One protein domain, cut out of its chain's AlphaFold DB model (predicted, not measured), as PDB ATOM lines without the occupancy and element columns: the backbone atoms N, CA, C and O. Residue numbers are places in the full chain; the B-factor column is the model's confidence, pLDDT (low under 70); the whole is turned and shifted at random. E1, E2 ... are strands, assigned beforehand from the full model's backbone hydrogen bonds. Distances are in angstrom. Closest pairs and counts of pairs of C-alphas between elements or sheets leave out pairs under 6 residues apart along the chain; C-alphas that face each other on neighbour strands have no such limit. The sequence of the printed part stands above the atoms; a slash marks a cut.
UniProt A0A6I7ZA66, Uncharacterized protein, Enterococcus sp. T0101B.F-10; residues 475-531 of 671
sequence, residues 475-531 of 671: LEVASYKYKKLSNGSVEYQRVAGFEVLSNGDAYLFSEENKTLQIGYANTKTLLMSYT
ATOM      1  N   LEU A 475      78.654  54.954 -12.350       91.50
ATOM      2  CA  LEU A 475      77.822  54.434 -13.425       91.50
ATOM      3  C   LEU A 475      76.429  55.057 -13.344       91.50
ATOM      4  O   LEU A 475      75.762  54.910 -12.329       91.50
ATOM      5  N   GLU A 476      75.953  55.661 -14.430       90.44
ATOM      6  CA  GLU A 476      74.600  56.212 -14.518       90.44
ATOM      7  C   GLU A 476      73.834  55.575 -15.684       90.44
ATOM      8  O   GLU A 476      74.318  55.519 -16.817       90.44
ATOM      9  N   VAL A 477      72.614  55.121 -15.404       91.88
ATOM     10  CA  VAL A 477      71.602  54.741 -16.391       91.88
ATOM     11  C   VAL A 477      70.397  55.644 -16.161       91.88
ATOM     12  O   VAL A 477      69.585  55.391 -15.271       91.88
ATOM     13  N   ALA A 478      70.289  56.714 -16.946       91.75
ATOM     14  CA  ALA A 478      69.263  57.733 -16.761       91.75
ATOM     15  C   ALA A 478      68.579  58.148 -18.068       91.75
ATOM     16  O   ALA A 478      69.128  58.063 -19.166       91.75
ATOM     17  N   SER A 479      67.350  58.627 -17.914       91.31
ATOM     18  CA  SER A 479      66.579  59.313 -18.940       91.31
ATOM     19  C   SER A 479      66.829  60.819 -18.864       91.31
ATOM     20  O   SER A 479      66.866  61.410 -17.780       91.31
ATOM     21  N   TYR A 480      66.969  61.446 -20.031       90.81
ATOM     22  CA  TYR A 480      67.159  62.888 -20.160       90.81
ATOM     23  C   TYR A 480      66.089  63.477 -21.074       90.81
ATOM     24  O   TYR A 480      65.752  62.905 -22.112       90.81
ATOM     25  N   LYS A 481      65.593  64.657 -20.715       90.19
ATOM     26  CA  LYS A 481      64.876  65.549 -21.630       90.19
ATOM     27  C   LYS A 481      65.870  66.550 -22.191       90.19
ATOM     28  O   LYS A 481      66.780  66.976 -21.486       90.19
ATOM     29  N   TYR A 482      65.681  66.945 -23.444       90.94
ATOM     30  CA  TYR A 482      66.475  68.012 -24.037       90.94
ATOM     31  C   TYR A 482      65.595  69.202 -24.415       90.94
ATOM     32  O   TYR A 482      64.465  69.040 -24.878       90.94
ATOM     33  N   LYS A 483      66.132  70.411 -24.245       89.12
ATOM     34  CA  LYS A 483      65.516  71.666 -24.677       89.12
ATOM     35  C   LYS A 483      66.458  72.367 -25.640       89.12
ATOM     36  O   LYS A 483      67.622  72.602 -25.326       89.12
ATOM     37  N   LYS A 484      65.954  72.725 -26.822       90.75
ATOM     38  CA  LYS A 484      66.701  73.568 -27.756       90.75
ATOM     39  C   LYS A 484      66.604  75.022 -27.293       90.75
ATOM     40  O   LYS A 484      65.507  75.560 -27.159       90.75
ATOM     41  N   LEU A 485      67.746  75.631 -27.016       92.25
ATOM     42  CA  LEU A 485      67.869  77.023 -26.610       92.25
ATOM     43  C   LEU A 485      67.766  77.946 -27.832       92.25
ATOM     44  O   LEU A 485      67.988  77.538 -28.974       92.25
ATOM     45  N   SER A 486      67.437  79.215 -27.592       91.38
ATOM     46  CA  SER A 486      67.255  80.229 -28.644       91.38
ATOM     47  C   SER A 486      68.516  80.477 -29.480       91.38
ATOM     48  O   SER A 486      68.414  80.816 -30.654       91.38
ATOM     49  N   ASN A 487      69.702  80.241 -28.914       91.81
ATOM     50  CA  ASN A 487      70.993  80.306 -29.609       91.81
ATOM     51  C   ASN A 487      71.314  79.041 -30.442       91.81
ATOM     52  O   ASN A 487      72.418  78.916 -30.966       91.81
ATOM     53  N   GLY A 488      70.388  78.079 -30.526       89.56
ATOM     54  CA  GLY A 488      70.548  76.827 -31.265       89.56
ATOM     55  C   GLY A 488      71.252  75.700 -30.503       89.56
ATOM     56  O   GLY A 488      71.251  74.573 -30.999       89.56
ATOM     57  N   SER A 489      71.805  75.965 -29.313       91.06
ATOM     58  CA  SER A 489      72.389  74.931 -28.444       91.06
ATOM     59  C   SER A 489      71.312  74.079 -27.761       91.06
ATOM     60  O   SER A 489      70.128  74.419 -27.782       91.06
ATOM     61  N   VAL A 490      71.705  72.937 -27.198       92.56
ATOM     62  CA  VAL A 490      70.796  71.990 -26.538       92.56
ATOM     63  C   VAL A 490      71.200  71.845 -25.079       92.56
ATOM     64  O   VAL A 490      72.356  71.548 -24.786       92.56
ATOM     65  N   GLU A 491      70.240  72.038 -24.182       91.81
ATOM     66  CA  GLU A 491      70.370  71.776 -22.752       91.81
ATOM     67  C   GLU A 491      69.736  70.420 -22.428       91.81
ATOM     68  O   GLU A 491      68.633  70.133 -22.898       91.81
ATOM     69  N   TYR A 492      70.430  69.590 -21.647       90.50
ATOM     70  CA  TYR A 492      69.941  68.287 -21.194       90.50
ATOM     71  C   TYR A 492      69.601  68.358 -19.710       90.50
ATOM     72  O   TYR A 492      70.447  68.723 -18.896       90.50
ATOM     73  N   GLN A 493      68.380  67.966 -19.362       88.31
ATOM     74  CA  GLN A 493      67.917  67.851 -17.988       88.31
ATOM     75  C   GLN A 493      67.657  66.383 -17.665       88.31
ATOM     76  O   GLN A 493      66.982  65.672 -18.415       88.31
ATOM     77  N   ARG A 494      68.203  65.933 -16.540       88.88
ATOM     78  CA  ARG A 494      68.031  64.578 -16.025       88.88
ATOM     79  C   ARG A 494      66.621  64.398 -15.457       88.88
ATOM     80  O   ARG A 494      66.146  65.273 -14.741       88.88
ATOM     81  N   VAL A 495      65.972  63.277 -15.772       90.88
ATOM     82  CA  VAL A 495      64.573  63.012 -15.395       90.88
ATOM     83  C   VAL A 495      64.470  61.882 -14.383       90.88
ATOM     84  O   VAL A 495      63.996  62.097 -13.284       90.88
ATOM     85  N   ALA A 496      64.919  60.678 -14.715       92.50
ATOM     86  CA  ALA A 496      64.845  59.526 -13.815       92.50
ATOM     87  C   ALA A 496      65.941  58.523 -14.159       92.50
ATOM     88  O   ALA A 496      66.341  58.454 -15.324       92.50
ATOM     89  N   GLY A 497      66.403  57.735 -13.193       93.31
ATOM     90  CA  GLY A 497      67.466  56.770 -13.444       93.31
ATOM     91  C   GLY A 497      67.981  56.032 -12.216       93.31
ATOM     92  O   GLY A 497      67.461  56.166 -11.108       93.31
ATOM     93  N   PHE A 498      69.029  55.251 -12.466       93.44
ATOM     94  CA  PHE A 498      69.865  54.575 -11.485       93.44
ATOM     95  C   PHE A 498      71.298  55.093 -11.610       93.44
ATOM     96  O   PHE A 498      71.859  55.086 -12.705       93.44
ATOM     97  N   GLU A 499      71.891  55.525 -10.504       93.31
ATOM     98  CA  GLU A 499      73.254  56.052 -10.464       93.31
ATOM     99  C   GLU A 499      74.038  55.406  -9.320       93.31
ATOM    100  O   GLU A 499      73.587  55.415  -8.181       93.31
ATOM    101  N   VAL A 500      75.216  54.863  -9.620       93.06
ATOM    102  CA  VAL A 500      76.226  54.442  -8.646       93.06
ATOM    103  C   VAL A 500      77.356  55.456  -8.698       93.06
ATOM    104  O   VAL A 500      78.012  55.601  -9.726       93.06
ATOM    105  N   LEU A 501      77.601  56.164  -7.607       91.31
ATOM    106  CA  LEU A 501      78.665  57.149  -7.504       91.31
ATOM    107  C   LEU A 501      80.023  56.486  -7.245       91.31
ATOM    108  O   LEU A 501      80.128  55.372  -6.734       91.31
ATOM    109  N   SER A 502      81.100  57.210  -7.554       87.44
ATOM    110  CA  SER A 502      82.475  56.741  -7.305       87.44
ATOM    111  C   SER A 502      82.821  56.521  -5.822       87.44
ATOM    112  O   SER A 502      83.791  55.828  -5.529       87.44
ATOM    113  N   ASN A 503      82.037  57.077  -4.891       91.25
ATOM    114  CA  ASN A 503      82.168  56.834  -3.450       91.25
ATOM    115  C   ASN A 503      81.421  55.566  -2.977       91.25
ATOM    116  O   ASN A 503      81.510  55.232  -1.800       91.25
ATOM    117  N   GLY A 504      80.718  54.867  -3.879       87.88
ATOM    118  CA  GLY A 504      79.971  53.639  -3.599       87.88
ATOM    119  C   GLY A 504      78.476  53.833  -3.326       87.88
ATOM    120  O   GLY A 504      77.759  52.835  -3.259       87.88
ATOM    121  N   ASP A 505      77.990  55.072  -3.208       91.94
ATOM    122  CA  ASP A 505      76.562  55.331  -3.007       91.94
ATOM    123  C   ASP A 505      75.766  54.982  -4.269       91.94
ATOM    124  O   ASP A 505      76.184  55.299  -5.382       91.94
ATOM    125  N   ALA A 506      74.600  54.357  -4.103       93.00
ATOM    126  CA  ALA A 506      73.707  54.008  -5.202       93.00
ATOM    127  C   ALA A 506      72.323  54.635  -4.997       93.00
ATOM    128  O   ALA A 506      71.690  54.436  -3.960       93.00
ATOM    129  N   TYR A 507      71.840  55.362  -6.003       91.31
ATOM    130  CA  TYR A 507      70.570  56.077  -5.973       91.31
ATOM    131  C   TYR A 507      69.651  55.600  -7.092       91.31
ATOM    132  O   TYR A 507      70.059  55.472  -8.246       91.31
ATOM    133  N   LEU A 508      68.380  55.408  -6.753       93.00
ATOM    134  CA  LEU A 508      67.280  55.433  -7.709       93.00
ATOM    135  C   LEU A 508      66.569  56.771  -7.540       93.00
ATOM    136  O   LEU A 508      66.271  57.168  -6.415       93.00
ATOM    137  N   PHE A 509      66.309  57.474  -8.636       91.56
ATOM    138  CA  PHE A 509      65.687  58.793  -8.578       91.56
ATOM    139  C   PHE A 509      64.686  58.996  -9.715       91.56
ATOM    140  O   PHE A 509      64.758  58.361 -10.768       91.56
ATOM    141  N   SER A 510      63.767  59.929  -9.493       92.31
ATOM    142  CA  SER A 510      62.788  60.393 -10.468       92.31
ATOM    143  C   SER A 510      62.563  61.895 -10.292       92.31
ATOM    144  O   SER A 510      62.789  62.435  -9.211       92.31
ATOM    145  N   GLU A 511      62.150  62.567 -11.363       88.88
ATOM    146  CA  GLU A 511      61.853  63.997 -11.391       88.88
ATOM    147  C   GLU A 511      60.708  64.307 -10.422       88.88
ATOM    148  O   GLU A 511      59.860  63.454 -10.139       88.88
ATOM    149  N   GLU A 512      60.676  65.538  -9.919       82.81
ATOM    150  CA  GLU A 512      59.608  66.011  -9.044       82.81
ATOM    151  C   GLU A 512      58.223  65.743  -9.666       82.81
ATOM    152  O   GLU A 512      58.018  65.902 -10.874       82.81
ATOM    153  N   ASN A 513      57.263  65.318  -8.838       83.25
ATOM    154  CA  ASN A 513      55.904  64.936  -9.253       83.25
ATOM    155  C   ASN A 513      55.823  63.721 -10.202       83.25
ATOM    156  O   ASN A 513      54.830  63.552 -10.917       83.25
ATOM    157  N   LYS A 514      56.849  62.861 -10.231       86.12
ATOM    158  CA  LYS A 514      56.824  61.570 -10.936       86.12
ATOM    159  C   LYS A 514      56.949  60.404  -9.964       86.12
ATOM    160  O   LYS A 514      57.694  60.464  -8.991       86.12
ATOM    161  N   THR A 515      56.218  59.332 -10.250       84.69
ATOM    162  CA  THR A 515      56.259  58.099  -9.467       84.69
ATOM    163  C   THR A 515      57.498  57.278  -9.829       84.69
ATOM    164  O   THR A 515      57.779  57.041 -11.003       84.69
ATOM    165  N   LEU A 516      58.236  56.822  -8.814       89.12
ATOM    166  CA  LEU A 516      59.298  55.825  -8.957       89.12
ATOM    167  C   LEU A 516      58.742  54.464  -8.529       89.12
ATOM    168  O   LEU A 516      58.489  54.241  -7.346       89.12
ATOM    169  N   GLN A 517      58.545  53.556  -9.482       87.50
ATOM    170  CA  GLN A 517      58.027  52.213  -9.218       87.50
ATOM    171  C   GLN A 517      59.174  51.195  -9.163       87.50
ATOM    172  O   GLN A 517      59.967  51.103 -10.098       87.50
ATOM    173  N   ILE A 518      59.252  50.418  -8.076       88.75
ATOM    174  CA  ILE A 518      60.236  49.340  -7.898       88.75
ATOM    175  C   ILE A 518      59.490  48.008  -7.747       88.75
ATOM    176  O   ILE A 518      58.821  47.769  -6.741       88.75
ATOM    177  N   GLY A 519      59.628  47.134  -8.745       85.88
ATOM    178  CA  GLY A 519      58.932  45.844  -8.824       85.88
ATOM    179  C   GLY A 519      57.833  45.817  -9.886       85.88
ATOM    180  O   GLY A 519      57.544  46.826 -10.527       85.88
ATOM    181  N   TYR A 520      57.239  44.642 -10.082       84.56
ATOM    182  CA  TYR A 520      56.137  44.418 -11.019       84.56
ATOM    183  C   TYR A 520      54.869  43.997 -10.262       84.56
ATOM    184  O   TYR A 520      54.963  43.375  -9.198       84.56
ATOM    185  N   ALA A 521      53.688  44.322 -10.798       80.06
ATOM    186  CA  ALA A 521      52.410  43.908 -10.213       80.06
ATOM    187  C   ALA A 521      52.387  42.386  -9.988       80.06
ATOM    188  O   ALA A 521      52.922  41.623 -10.795       80.06
ATOM    189  N   ASN A 522      51.795  41.939  -8.877       81.94
ATOM    190  CA  ASN A 522      51.697  40.521  -8.498       81.94
ATOM    191  C   ASN A 522      53.040  39.791  -8.297       81.94
ATOM    192  O   ASN A 522      53.084  38.562  -8.248       81.94
ATOM    193  N   THR A 523      54.149  40.526  -8.151       84.75
ATOM    194  CA  THR A 523      55.459  39.950  -7.818       84.75
ATOM    195  C   THR A 523      55.926  40.412  -6.448       84.75
ATOM    196  O   THR A 523      55.664  41.531  -6.012       84.75
ATOM    197  N   LYS A 524      56.640  39.533  -5.743       86.44
ATOM    198  CA  LYS A 524      57.219  39.867  -4.444       86.44
ATOM    199  C   LYS A 524      58.481  40.713  -4.638       86.44
ATOM    200  O   LYS A 524      59.498  40.185  -5.083       86.44
ATOM    201  N   THR A 525      58.455  41.974  -4.212       89.94
ATOM    202  CA  THR A 525      59.666  42.800  -4.059       89.94
ATOM    203  C   THR A 525      60.242  42.622  -2.651       89.94
ATOM    204  O   THR A 525      59.543  42.814  -1.658       89.94
ATOM    205  N   LEU A 526      61.518  42.241  -2.544       89.00
ATOM    206  CA  LEU A 526      62.248  42.114  -1.276       89.00
ATOM    207  C   LEU A 526      63.217  43.293  -1.118       89.00
ATOM    208  O   LEU A 526      64.102  43.461  -1.951       89.00
ATOM    209  N   LEU A 527      63.090  44.065  -0.036       89.19
ATOM    210  CA  LEU A 527      64.050  45.112   0.335       89.19
ATOM    211  C   LEU A 527      64.912  44.619   1.504       89.19
ATOM    212  O   LEU A 527      64.464  44.584   2.648       89.19
ATOM    213  N   MET A 528      66.136  44.181   1.202       86.94
ATOM    214  CA  MET A 528      67.058  43.600   2.182       86.94
ATOM    215  C   MET A 528      68.101  44.634   2.613       86.94
ATOM    216  O   MET A 528      69.033  44.927   1.871       86.94
ATOM    217  N   SER A 529      67.960  45.171   3.820       86.81
ATOM    218  CA  SER A 529      68.925  46.088   4.430       86.81
ATOM    219  C   SER A 529      68.912  45.923   5.951       86.81
ATOM    220  O   SER A 529      67.986  45.333   6.511       86.81
ATOM    221  N   TYR A 530      69.944  46.433   6.630       88.19
ATOM    222  CA  TYR A 530      69.958  46.481   8.097       88.19
ATOM    223  C   TYR A 530      68.934  47.497   8.639       88.19
ATOM    224  O   TYR A 530      68.302  47.257   9.663       88.19
ATOM    225  N   THR A 531      68.736  48.609   7.922       87.38
ATOM    226  CA  THR A 531      67.777  49.677   8.242       87.38
ATOM    227  C   THR A 531      67.199  50.273   6.962       87.38
ATOM    228  O   THR A 531      67.956  50.607   6.051       87.38
TER     229      THR A 531
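Overview. This is residues 475 to 531 of the 671 residues of an uncharacterized protein of Enterococcus sp. T0101B.F-10 (UniProt A0A6I7ZA66). A long, twisted hairpin of E1 and E2 bends over, E3 folds back beside residues 495 to 500 of E2, and a tail follows, sticking out at residues 519 to 531. The 57 printed residues hold no named helix and, in under half of them, three strands: an all-strand meander E1, E2, E3, each the antiparallel neighbour of the one before. It is only just extended, close to loose, with radius of gyration of the C-alphas 15.8 A, and flat, spanning 50 by 32 by 16 A.

Arrangement. Start at edge strand E1, residues 475 to 484, which bends by 59 degrees at residue 478. A tight link leads to inner strand E2, residues 490 to 501, which bends by 92 degrees at residue 498. In this hairpin, antiparallel at 166 degrees, C-alphas 478 and 497 face each other at 3.9 A, and N 477 and O 498 are within hydrogen-bond range, 2.8 A. Another tight link reaches edge strand E3, residues 506 to 510; E2 and E3 form a hairpin, antiparallel at 139 degrees, with C-alphas 496 and 510 facing each other at 4.0 A and N 499 and O 507 within hydrogen-bond range, 2.9 A.

Along the chain. Find C-alpha 475 at (77.822, 54.434, -13.425); E1 runs 26.4 A from there. E2 spans 25.4 A, and E3, 13.7 A, ends at C-alpha 510 (62.788, 60.393, -10.468).

Size, cuts and confidence. The farthest C-alphas, Asn 487 and Tyr 530, are 50.7 A apart. The printed part has no cut, and no printed residue is under 70 in pLDDT.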